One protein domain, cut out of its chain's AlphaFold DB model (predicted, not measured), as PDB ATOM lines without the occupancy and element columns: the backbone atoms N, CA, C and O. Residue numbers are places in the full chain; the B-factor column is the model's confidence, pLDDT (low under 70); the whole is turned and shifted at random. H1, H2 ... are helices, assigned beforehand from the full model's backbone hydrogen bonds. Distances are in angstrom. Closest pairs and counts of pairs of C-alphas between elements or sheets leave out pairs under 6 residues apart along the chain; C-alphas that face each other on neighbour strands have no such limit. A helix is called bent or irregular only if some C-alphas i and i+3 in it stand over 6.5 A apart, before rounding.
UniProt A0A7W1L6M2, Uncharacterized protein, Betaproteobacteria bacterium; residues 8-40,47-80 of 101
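What this domain is: This is residues 8 to 40 and 47 to 80 of the 101 residues of an uncharacterized protein of Betaproteobacteria bacterium (UniProt A0A7W1L6M2). This is a long, loose rod with two parts: a head in which the short helices H1 and H2 sit among loops of residues 8 to 40, and a wide U in which residues 47 to 62 run out without a named element and the long helix H3 runs back. The tip of the U, residues 57 to 64, sticks out free at one end of the rod. The printed part has 67 residues and three named helices, in the order H1, H2, H3, with no named strand. The class is all helix, though the helices hold 29 of the 67 printed residues, under half. The whole is only just extended, close to loose, with a radius of gyration of the C-alphas of 16.8 A, and it spans 51 by 22 by 21 A.

Where its parts are: H1, residues 8 to 15, begins at C-alpha 8 at (25.067, 46.407, 12.142) and measures 10.5 A from first to last C-alpha. Residues 16 to 28 hold no named element, and H2 follows at residues 29 to 32, 4.8 A long, with C-alpha 29 at (17.924, 33.984, 18.156). Residues 47 to 62 again hold no named element. H3, residues 63 to 79, is the longest helix at 24.1 A, and ends at C-alpha 79 at (12.797, 40.072, 23.496).

How they stand to each other: H1 touches no helix. H1 and H2 are apart, and a long link of 13 residues joins them. H3 is apart from H1 and also apart from H2. No C-alpha of one helix comes within 8 A of another helix. In H1 and H3 every pair of O of residue i and N of residue i+4 is within hydrogen-bond range, while H2, with four residues, is too short for such a pair; its one pair of O of residue i and N of residue i+3 is within range. No helix is bent or irregular.

The domain as a whole: The two C-alphas farthest apart in the domain are those of Gly 17 and Pro 59, at 51.4 A, while the first and last printed C-alphas, of Glu 8 and Asp 80, are 18.0 A apart. Without residues 57 to 64, which stand free, the body of 59 residues spans 42 by 22 by 21 A. Residues 41 to 46 are not printed, and C-alphas 40 and 47 are 16.5 A apart across this cut, which lies in the link from H2 to H3. The mean pLDDT of the printed part is 91.8, and no printed residue is under 70.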
ATOM      1  N   GLU A   8      25.559  47.305  13.192       94.19
ATOM      2  CA  GLU A   8      25.067  46.407  12.142       94.19
ATOM      3  C   GLU A   8      26.212  45.889  11.287       94.19
ATOM      4  O   GLU A   8      26.280  44.690  11.013       94.19
ATOM      5  N   ALA A   9      27.166  46.757  10.951       94.50
ATOM      6  CA  ALA A   9      28.371  46.342  10.242       94.50
ATOM      7  C   ALA A   9      29.168  45.294  11.044       94.50
ATOM      8  O   ALA A   9      29.618  44.294  10.476       94.50
ATOM      9  N   LEU A  10      29.294  45.471  12.367       94.00
ATOM     10  CA  LEU A  10      29.929  44.478  13.245       94.00
ATOM     11  C   LEU A  10      29.165  43.147  13.269       94.00
ATOM     12  O   LEU A  10      29.794  42.089  13.233       94.00
ATOM     13  N   LEU A  11      27.831  43.183  13.305       95.62
ATOM     14  CA  LEU A  11      27.006  41.974  13.315       95.62
ATOM     15  C   LEU A  11      27.128  41.192  12.000       95.62
ATOM     16  O   LEU A  11      27.323  39.977  12.024       95.62
ATOM     17  N   VAL A  12      27.074  41.881  10.858       96.25
ATOM     18  CA  VAL A  12      27.267  41.269   9.534       96.25
ATOM     19  C   VAL A  12      28.653  40.634   9.427       96.25
ATOM     20  O   VAL A  12      28.780  39.507   8.947       96.25
ATOM     21  N   ALA A  13      29.693  41.316   9.916       95.56
ATOM     22  CA  ALA A  13      31.048  40.774   9.931       95.56
ATOM     23  C   ALA A  13      31.155  39.516  10.813       95.56
ATOM     24  O   ALA A  13      31.758  38.525  10.393       95.56
ATOM     25  N   ALA A  14      30.529  39.524  11.995       95.62
ATOM     26  CA  ALA A  14      30.485  38.369  12.893       95.62
ATOM     27  C   ALA A  14      29.800  37.162  12.239       95.62
ATOM     28  O   ALA A  14      30.373  36.074  12.209       95.62
ATOM     29  N   LEU A  15      28.626  37.370  11.636       96.62
ATOM     30  CA  LEU A  15      27.885  36.326  10.920       96.62
ATOM     31  C   LEU A  15      28.625  35.813   9.675       96.62
ATOM     32  O   LEU A  15      28.424  34.674   9.265       96.62
ATOM     33  N   SER A  16      29.510  36.628   9.097       96.38
ATOM     34  CA  SER A  16      30.363  36.248   7.963       96.38
ATOM     35  C   SER A  16      31.649  35.522   8.380       96.38
ATOM     36  O   SER A  16      32.487  35.230   7.530       96.38
ATOM     37  N   GLY A  17      31.850  35.251   9.675       95.06
ATOM     38  CA  GLY A  17      33.031  34.540  10.170       95.06
ATOM     39  C   GLY A  17      34.306  35.386  10.203       95.06
ATOM     40  O   GLY A  17      35.406  34.836  10.211       95.06
ATOM     41  N   ALA A  18      34.196  36.718  10.254       95.19
ATOM     42  CA  ALA A  18      35.356  37.615  10.265       95.19
ATOM     43  C   ALA A  18      36.153  37.616  11.594       95.19
ATOM     44  O   ALA A  18      37.086  38.407  11.747       95.19
ATOM     45  N   GLY A  19      35.813  36.734  12.543       92.44
ATOM     46  CA  GLY A  19      36.558  36.503  13.781       92.44
ATOM     47  C   GLY A  19      35.720  36.642  15.053       92.44
ATOM     48  O   GLY A  19      34.519  36.384  15.061       92.44
ATOM     49  N   LEU A  20      36.388  37.031  16.143       93.19
ATOM     50  CA  LEU A  20      35.781  37.265  17.453       93.19
ATOM     51  C   LEU A  20      35.371  38.731  17.604       93.19
ATOM     52  O   LEU A  20      36.167  39.635  17.358       93.19
ATOM     53  N   PHE A  21      34.148  38.950  18.081       92.38
ATOM     54  CA  PHE A  21      33.568  40.272  18.272       92.38
ATOM     55  C   PHE A  21      33.048  40.439  19.695       92.38
ATOM     56  O   PHE A  21      32.461  39.523  20.270       92.38
ATOM     57  N   ARG A  22      33.213  41.646  20.243       90.19
ATOM     58  CA  ARG A  22      32.494  42.098  21.435       90.19
ATOM     59  C   ARG A  22      31.326  42.970  20.979       90.19
ATOM     60  O   ARG A  22      31.537  44.121  20.608       90.19
ATOM     61  N   ILE A  23      30.122  42.411  20.986       90.81
ATOM     62  CA  ILE A  23      28.900  43.035  20.464       90.81
ATOM     63  C   ILE A  23      27.700  42.657  21.344       90.81
ATOM     64  O   ILE A  23      27.721  41.626  22.009       90.81
ATOM     65  N   GLY A  24      26.673  43.503  21.367       90.25
ATOM     66  CA  GLY A  24      25.365  43.245  21.982       90.25
ATOM     67  C   GLY A  24      24.277  44.006  21.221       90.25
ATOM     68  O   GLY A  24      24.544  44.489  20.121       90.25
ATOM     69  N   MET A  25      23.072  44.120  21.781       90.38
ATOM     70  CA  MET A  25      21.888  44.705  21.122       90.38
ATOM     71  C   MET A  25      21.556  44.059  19.765       90.38
ATOM     72  O   MET A  25      21.332  44.748  18.770       90.38
ATOM     73  N   PHE A  26      21.540  42.730  19.716       93.06
ATOM     74  CA  PHE A  26      21.136  41.948  18.545       93.06
ATOM     75  C   PHE A  26      20.138  40.862  18.967       93.06
ATOM     76  O   PHE A  26      19.955  40.629  20.155       93.06
ATOM     77  N   SER A  27      19.478  40.200  18.013       93.62
ATOM     78  CA  SER A  27      18.493  39.162  18.354       93.62
ATOM     79  C   SER A  27      19.137  37.973  19.087       93.62
ATOM     80  O   SER A  27      20.038  37.342  18.519       93.62
ATOM     81  N   PRO A  28      18.639  37.577  20.277       93.19
ATOM     82  CA  PRO A  28      19.083  36.365  20.967       93.19
ATOM     83  C   PRO A  28      18.930  35.089  20.127       93.19
ATOM     84  O   PRO A  28      19.625  34.102  20.372       93.19
ATOM     85  N   ASP A  29      18.076  35.100  19.097       94.75
ATOM     86  CA  ASP A  29      17.924  33.984  18.156       94.75
ATOM     87  C   ASP A  29      19.216  33.614  17.439       94.75
ATOM     88  O   ASP A  29      19.430  32.441  17.135       94.75
ATOM     89  N   LEU A  30      20.113  34.576  17.216       96.06
ATOM     90  CA  LEU A  30      21.409  34.302  16.597       96.06
ATOM     91  C   LEU A  30      22.288  33.422  17.496       96.06
ATOM     92  O   LEU A  30      23.036  32.593  16.989       96.06
ATOM     93  N   LEU A  31      22.150  33.540  18.820       94.00
ATOM     94  CA  LEU A  31      22.806  32.643  19.777       94.00
ATOM     95  C   LEU A  31      22.056  31.312  19.891       94.00
ATOM     96  O   LEU A  31      22.683  30.255  19.875       94.00
ATOM     97  N   ARG A  32      20.716  31.338  19.965       92.88
ATOM     98  CA  ARG A  32      19.894  30.114  20.081       92.88
ATOM     99  C   ARG A  32      20.048  29.176  18.886       92.88
ATOM    100  O   ARG A  32      20.058  27.963  19.060       92.88
ATOM    101  N   SER A  33      20.158  29.737  17.685       95.62
ATOM    102  CA  SER A  33      20.342  28.988  16.437       95.62
ATOM    103  C   SER A  33      21.776  28.499  16.216       95.62
ATOM    104  O   SER A  33      22.004  27.690  15.321       95.62
ATOM    105  N   GLY A  34      22.746  28.990  16.995       95.38
ATOM    106  CA  GLY A  34      24.167  28.698  16.807       95.38
ATOM    107  C   GLY A  34      24.828  29.465  15.658       95.38
ATOM    108  O   GLY A  34      25.991  29.202  15.356       95.38
ATOM    109  N   GLN A  35      24.135  30.423  15.027       96.69
ATOM    110  CA  GLN A  35      24.755  31.331  14.049       96.69
ATOM    111  C   GLN A  35      25.833  32.215  14.688       96.69
ATOM    112  O   GLN A  35      26.798  32.598  14.031       96.69
ATOM    113  N   LEU A  36      25.677  32.519  15.975       96.12
ATOM    114  CA  LEU A  36      26.695  33.085  16.844       96.12
ATOM    115  C   LEU A  36      26.881  32.170  18.053       96.12
ATOM    116  O   LEU A  36      25.942  31.531  18.525       96.12
ATOM    117  N   VAL A  37      28.095  32.152  18.594       94.12
ATOM    118  CA  VAL A  37      28.427  31.394  19.803       94.12
ATOM    119  C   VAL A  37      29.075  32.334  20.806       94.12
ATOM    120  O   VAL A  37      30.014  33.062  20.478       94.12
ATOM    121  N   ARG A  38      28.580  32.316  22.046       91.56
ATOM    122  CA  ARG A  38      29.200  33.059  23.144       91.56
ATOM    123  C   ARG A  38      30.512  32.384  23.525       91.56
ATOM    124  O   ARG A  38      30.527  31.215  23.898       91.56
ATOM    125  N   LEU A  39      31.599  33.144  23.473       91.94
ATOM    126  CA  LEU A  39      32.900  32.738  23.995       91.94
ATOM    127  C   LEU A  39      33.175  33.452  25.319       91.94
ATOM    128  O   LEU A  39      32.581  34.494  25.593       91.94
ATOM    129  N   LEU A  40      34.089  32.894  26.120       89.94
ATOM    130  CA  LEU A  40      34.506  33.456  27.410       89.94
ATOM    131  C   LEU A  40      33.311  33.661  28.363       89.94
ATOM    132  O   LEU A  40      33.049  34.777  28.800       89.94
ATOM    133  N   GLY A  47      29.936  47.560  32.049       71.25
ATOM    134  CA  GLY A  47      29.277  48.649  31.322       71.25
ATOM    135  C   GLY A  47      28.914  48.246  29.893       71.25
ATOM    136  O   GLY A  47      29.210  48.987  28.955       71.25
ATOM    137  N   GLY A  48      28.364  47.040  29.733       73.00
ATOM    138  CA  GLY A  48      27.866  46.533  28.462       73.00
ATOM    139  C   GLY A  48      26.781  47.424  27.843       73.00
ATOM    140  O   GLY A  48      26.449  48.489  28.365       73.00
ATOM    141  N   PRO A  49      26.235  47.021  26.687       77.50
ATOM    142  CA  PRO A  49      25.220  47.803  26.007       77.50
ATOM    143  C   PRO A  49      23.949  47.913  26.863       77.50
ATOM    144  O   PRO A  49      23.168  46.968  26.966       77.50
ATOM    145  N   GLU A  50      23.751  49.090  27.453       81.44
ATOM    146  CA  GLU A  50      22.595  49.421  28.284       81.44
ATOM    147  C   GLU A  50      21.482  50.034  27.426       81.44
ATOM    148  O   GLU A  50      21.713  50.972  26.655       81.44
ATOM    149  N   LEU A  51      20.257  49.528  27.581       84.69
ATOM    150  CA  LEU A  51      19.071  50.111  26.958       84.69
ATOM    151  C   LEU A  51      18.275  50.902  27.998       84.69
ATOM    152  O   LEU A  51      17.715  50.345  28.938       84.69
ATOM    153  N   SER A  52      18.199  52.219  27.807       86.75
ATOM    154  CA  SER A  52      17.478  53.127  28.702       86.75
ATOM    155  C   SER A  52      16.248  53.736  28.035       86.75
ATOM    156  O   SER A  52      16.315  54.230  26.910       86.75
ATOM    157  N   LEU A  53      15.135  53.788  28.771       87.31
ATOM    158  CA  LEU A  53      13.942  54.534  28.373       87.31
ATOM    159  C   LEU A  53      13.911  55.896  29.076       87.31
ATOM    160  O   LEU A  53      13.657  55.989  30.279       87.31
ATOM    161  N   LEU A  54      14.136  56.965  28.314       90.31
ATOM    162  CA  LEU A  54      14.113  58.333  28.824       90.31
ATOM    163  C   LEU A  54      12.754  58.984  28.574       90.31
ATOM    164  O   LEU A  54      12.272  59.051  27.445       90.31
ATOM    165  N   TYR A  55      12.143  59.506  29.632       88.00
ATOM    166  CA  TYR A  55      10.892  60.249  29.541       88.00
ATOM    167  C   TYR A  55      10.860  61.394  30.548       88.00
ATOM    168  O   TYR A  55      11.448  61.335  31.631       88.00
ATOM    169  N   ARG A  56      10.133  62.460  30.201       89.56
ATOM    170  CA  ARG A  56       9.927  63.580  31.119       89.56
ATOM    171  C   ARG A  56       9.019  63.138  32.262       89.56
ATOM    172  O   ARG A  56       7.870  62.755  32.033       89.56
ATOM    173  N   ARG A  57       9.517  63.264  33.492       86.94
ATOM    174  CA  ARG A  57       8.723  63.061  34.704       86.94
ATOM    175  C   ARG A  57       7.822  64.273  34.932       86.94
ATOM    176  O   ARG A  57       8.312  65.384  35.126       86.94
ATOM    177  N   LEU A  58       6.510  64.059  34.889       92.25
ATOM    178  CA  LEU A  58       5.502  65.095  35.129       92.25
ATOM    179  C   LEU A  58       4.750  64.820  36.443       92.25
ATOM    180  O   LEU A  58       4.575  63.653  36.791       92.25
ATOM    181  N   PRO A  59       4.245  65.851  37.156       90.75
ATOM    182  CA  PRO A  59       3.434  65.657  38.366       90.75
ATOM    183  C   PRO A  59       2.188  64.787  38.137       90.75
ATOM    184  O   PRO A  59       1.754  64.063  39.028       90.75
ATOM    185  N   ARG A  60       1.624  64.832  36.923       92.31
ATOM    186  CA  ARG A  60       0.595  63.910  36.433       92.31
ATOM    187  C   ARG A  60       1.029  63.371  35.074       92.31
ATOM    188  O   ARG A  60       0.954  64.084  34.076       92.31
ATOM    189  N   GLN A  61       1.506  62.129  35.042       92.75
ATOM    190  CA  GLN A  61       1.902  61.473  33.796       92.75
ATOM    191  C   GLN A  61       0.656  61.191  32.935       92.75
ATOM    192  O   GLN A  61      -0.328  60.652  33.452       92.75
ATOM    193  N   PRO A  62       0.657  61.518  31.629       95.50
ATOM    194  CA  PRO A  62      -0.428  61.120  30.743       95.50
ATOM    195  C   PRO A  62      -0.546  59.593  30.688       95.50
ATOM    196  O   PRO A  62       0.452  58.909  30.465       95.50
ATOM    197  N   ARG A  63      -1.768  59.056  30.810       95.44
ATOM    198  CA  ARG A  63      -2.015  57.598  30.825       95.44
ATOM    199  C   ARG A  63      -1.402  56.863  29.631       95.44
ATOM    200  O   ARG A  63      -0.863  55.780  29.799       95.44
ATOM    201  N   ARG A  64      -1.438  57.473  28.439       95.69
ATOM    202  CA  ARG A  64      -0.833  56.909  27.219       95.69
ATOM    203  C   ARG A  64       0.682  56.737  27.342       95.69
ATOM    204  O   ARG A  64       1.212  55.744  26.867       95.69
ATOM    205  N   VAL A  65       1.366  57.677  27.998       94.19
ATOM    206  CA  VAL A  65       2.817  57.598  28.213       94.19
ATOM    207  C   VAL A  65       3.139  56.509  29.231       94.19
ATOM    208  O   VAL A  65       4.033  55.712  28.985       94.19
ATOM    209  N   SER A  66       2.386  56.424  30.332       92.94
ATOM    210  CA  SER A  66       2.540  55.335  31.306       92.94
ATOM    211  C   SER A  66       2.338  53.957  30.671       92.94
ATOM    212  O   SER A  66       3.178  53.085  30.854       92.94
ATOM    213  N   ALA A  67       1.281  53.791  29.870       95.75
ATOM    214  CA  ALA A  67       1.012  52.543  29.160       95.75
ATOM    215  C   ALA A  67       2.122  52.191  28.156       95.75
ATOM    216  O   ALA A  67       2.509  51.035  28.045       95.75
ATOM    217  N   PHE A  68       2.667  53.186  27.448       95.62
ATOM    218  CA  PHE A  68       3.791  52.962  26.539       95.62
ATOM    219  C   PHE A  68       5.070  52.556  27.277       95.62
ATOM    220  O   PHE A  68       5.768  51.661  26.818       95.62
ATOM    221  N   ILE A  69       5.373  53.187  28.417       93.31
ATOM    222  CA  ILE A  69       6.526  52.818  29.252       93.31
ATOM    223  C   ILE A  69       6.412  51.355  29.678       93.31
ATOM    224  O   ILE A  69       7.351  50.589  29.483       93.31
ATOM    225  N   GLU A  70       5.258  50.962  30.213       93.50
ATOM    226  CA  GLU A  70       4.992  49.585  30.632       93.50
ATOM    227  C   GLU A  70       5.127  48.602  29.463       93.50
ATOM    228  O   GLU A  70       5.832  47.599  29.570       93.50
ATOM    229  N   PHE A  71       4.527  48.928  28.316       95.75
ATOM    230  CA  PHE A  71       4.659  48.137  27.097       95.75
ATOM    231  C   PHE A  71       6.120  47.977  26.664       95.75
ATOM    232  O   PHE A  71       6.548  46.860  26.396       95.75
ATOM    233  N   ALA A  72       6.889  49.067  26.607       93.56
ATOM    234  CA  ALA A  72       8.277  49.039  26.161       93.56
ATOM    235  C   ALA A  72       9.153  48.194  27.095       93.56
ATOM    236  O   ALA A  72       9.951  47.390  26.619       93.56
ATOM    237  N   MET A  73       8.967  48.325  28.413       90.56
ATOM    238  CA  MET A  73       9.685  47.501  29.388       90.56
ATOM    239  C   MET A  73       9.351  46.015  29.229       90.56
ATOM    240  O   MET A  73      10.259  45.186  29.201       90.56
ATOM    241  N   ASN A  74       8.070  45.682  29.053       92.81
ATOM    242  CA  ASN A  74       7.646  44.301  28.824       92.81
ATOM    243  C   ASN A  74       8.180  43.754  27.494       92.81
ATOM    244  O   ASN A  74       8.650  42.623  27.448       92.81
ATOM    245  N   ALA A  75       8.150  44.545  26.421       93.06
ATOM    246  CA  ALA A  75       8.647  44.135  25.111       93.06
ATOM    247  C   ALA A  75      10.149  43.817  25.142       93.06
ATOM    248  O   ALA A  75      10.569  42.812  24.577       93.06
ATOM    249  N   VAL A  76      10.941  44.632  25.843       90.12
ATOM    250  CA  VAL A  76      12.383  44.409  26.024       90.12
ATOM    251  C   VAL A  76      12.648  43.138  26.842       90.12
ATOM    252  O   VAL A  76      13.434  42.294  26.420       90.12
ATOM    253  N   ALA A  77      11.920  42.934  27.946       88.62
ATOM    254  CA  ALA A  77      12.034  41.716  28.751       88.62
ATOM    255  C   ALA A  77      11.624  40.442  27.984       88.62
ATOM    256  O   ALA A  77      12.215  39.385  28.179       88.62
ATOM    257  N   VAL A  78      10.626  40.530  27.099       92.19
ATOM    258  CA  VAL A  78      10.195  39.409  26.244       92.19
ATOM    259  C   VAL A  78      11.190  39.140  25.114       92.19
ATOM    260  O   VAL A  78      11.371  37.987  24.726       92.19
ATOM    261  N   PHE A  79      11.823  40.184  24.579       91.19
ATOM    262  CA  PHE A  79      12.797  40.072  23.496       91.19
ATOM    263  C   PHE A  79      14.050  39.304  23.929       91.19
ATOM    264  O   PHE A  79      14.489  38.408  23.210       91.19
ATOM    265  N   ASP A  80      14.588  39.617  25.111       88.88
ATOM    266  CA  ASP A  80      15.792  38.985  25.655       88.88
ATOM    267  C   ASP A  80      15.593  38.538  27.115       88.88
ATOM    268  O   ASP A  80      16.122  39.146  28.047       88.88
TER     269      ASP A  80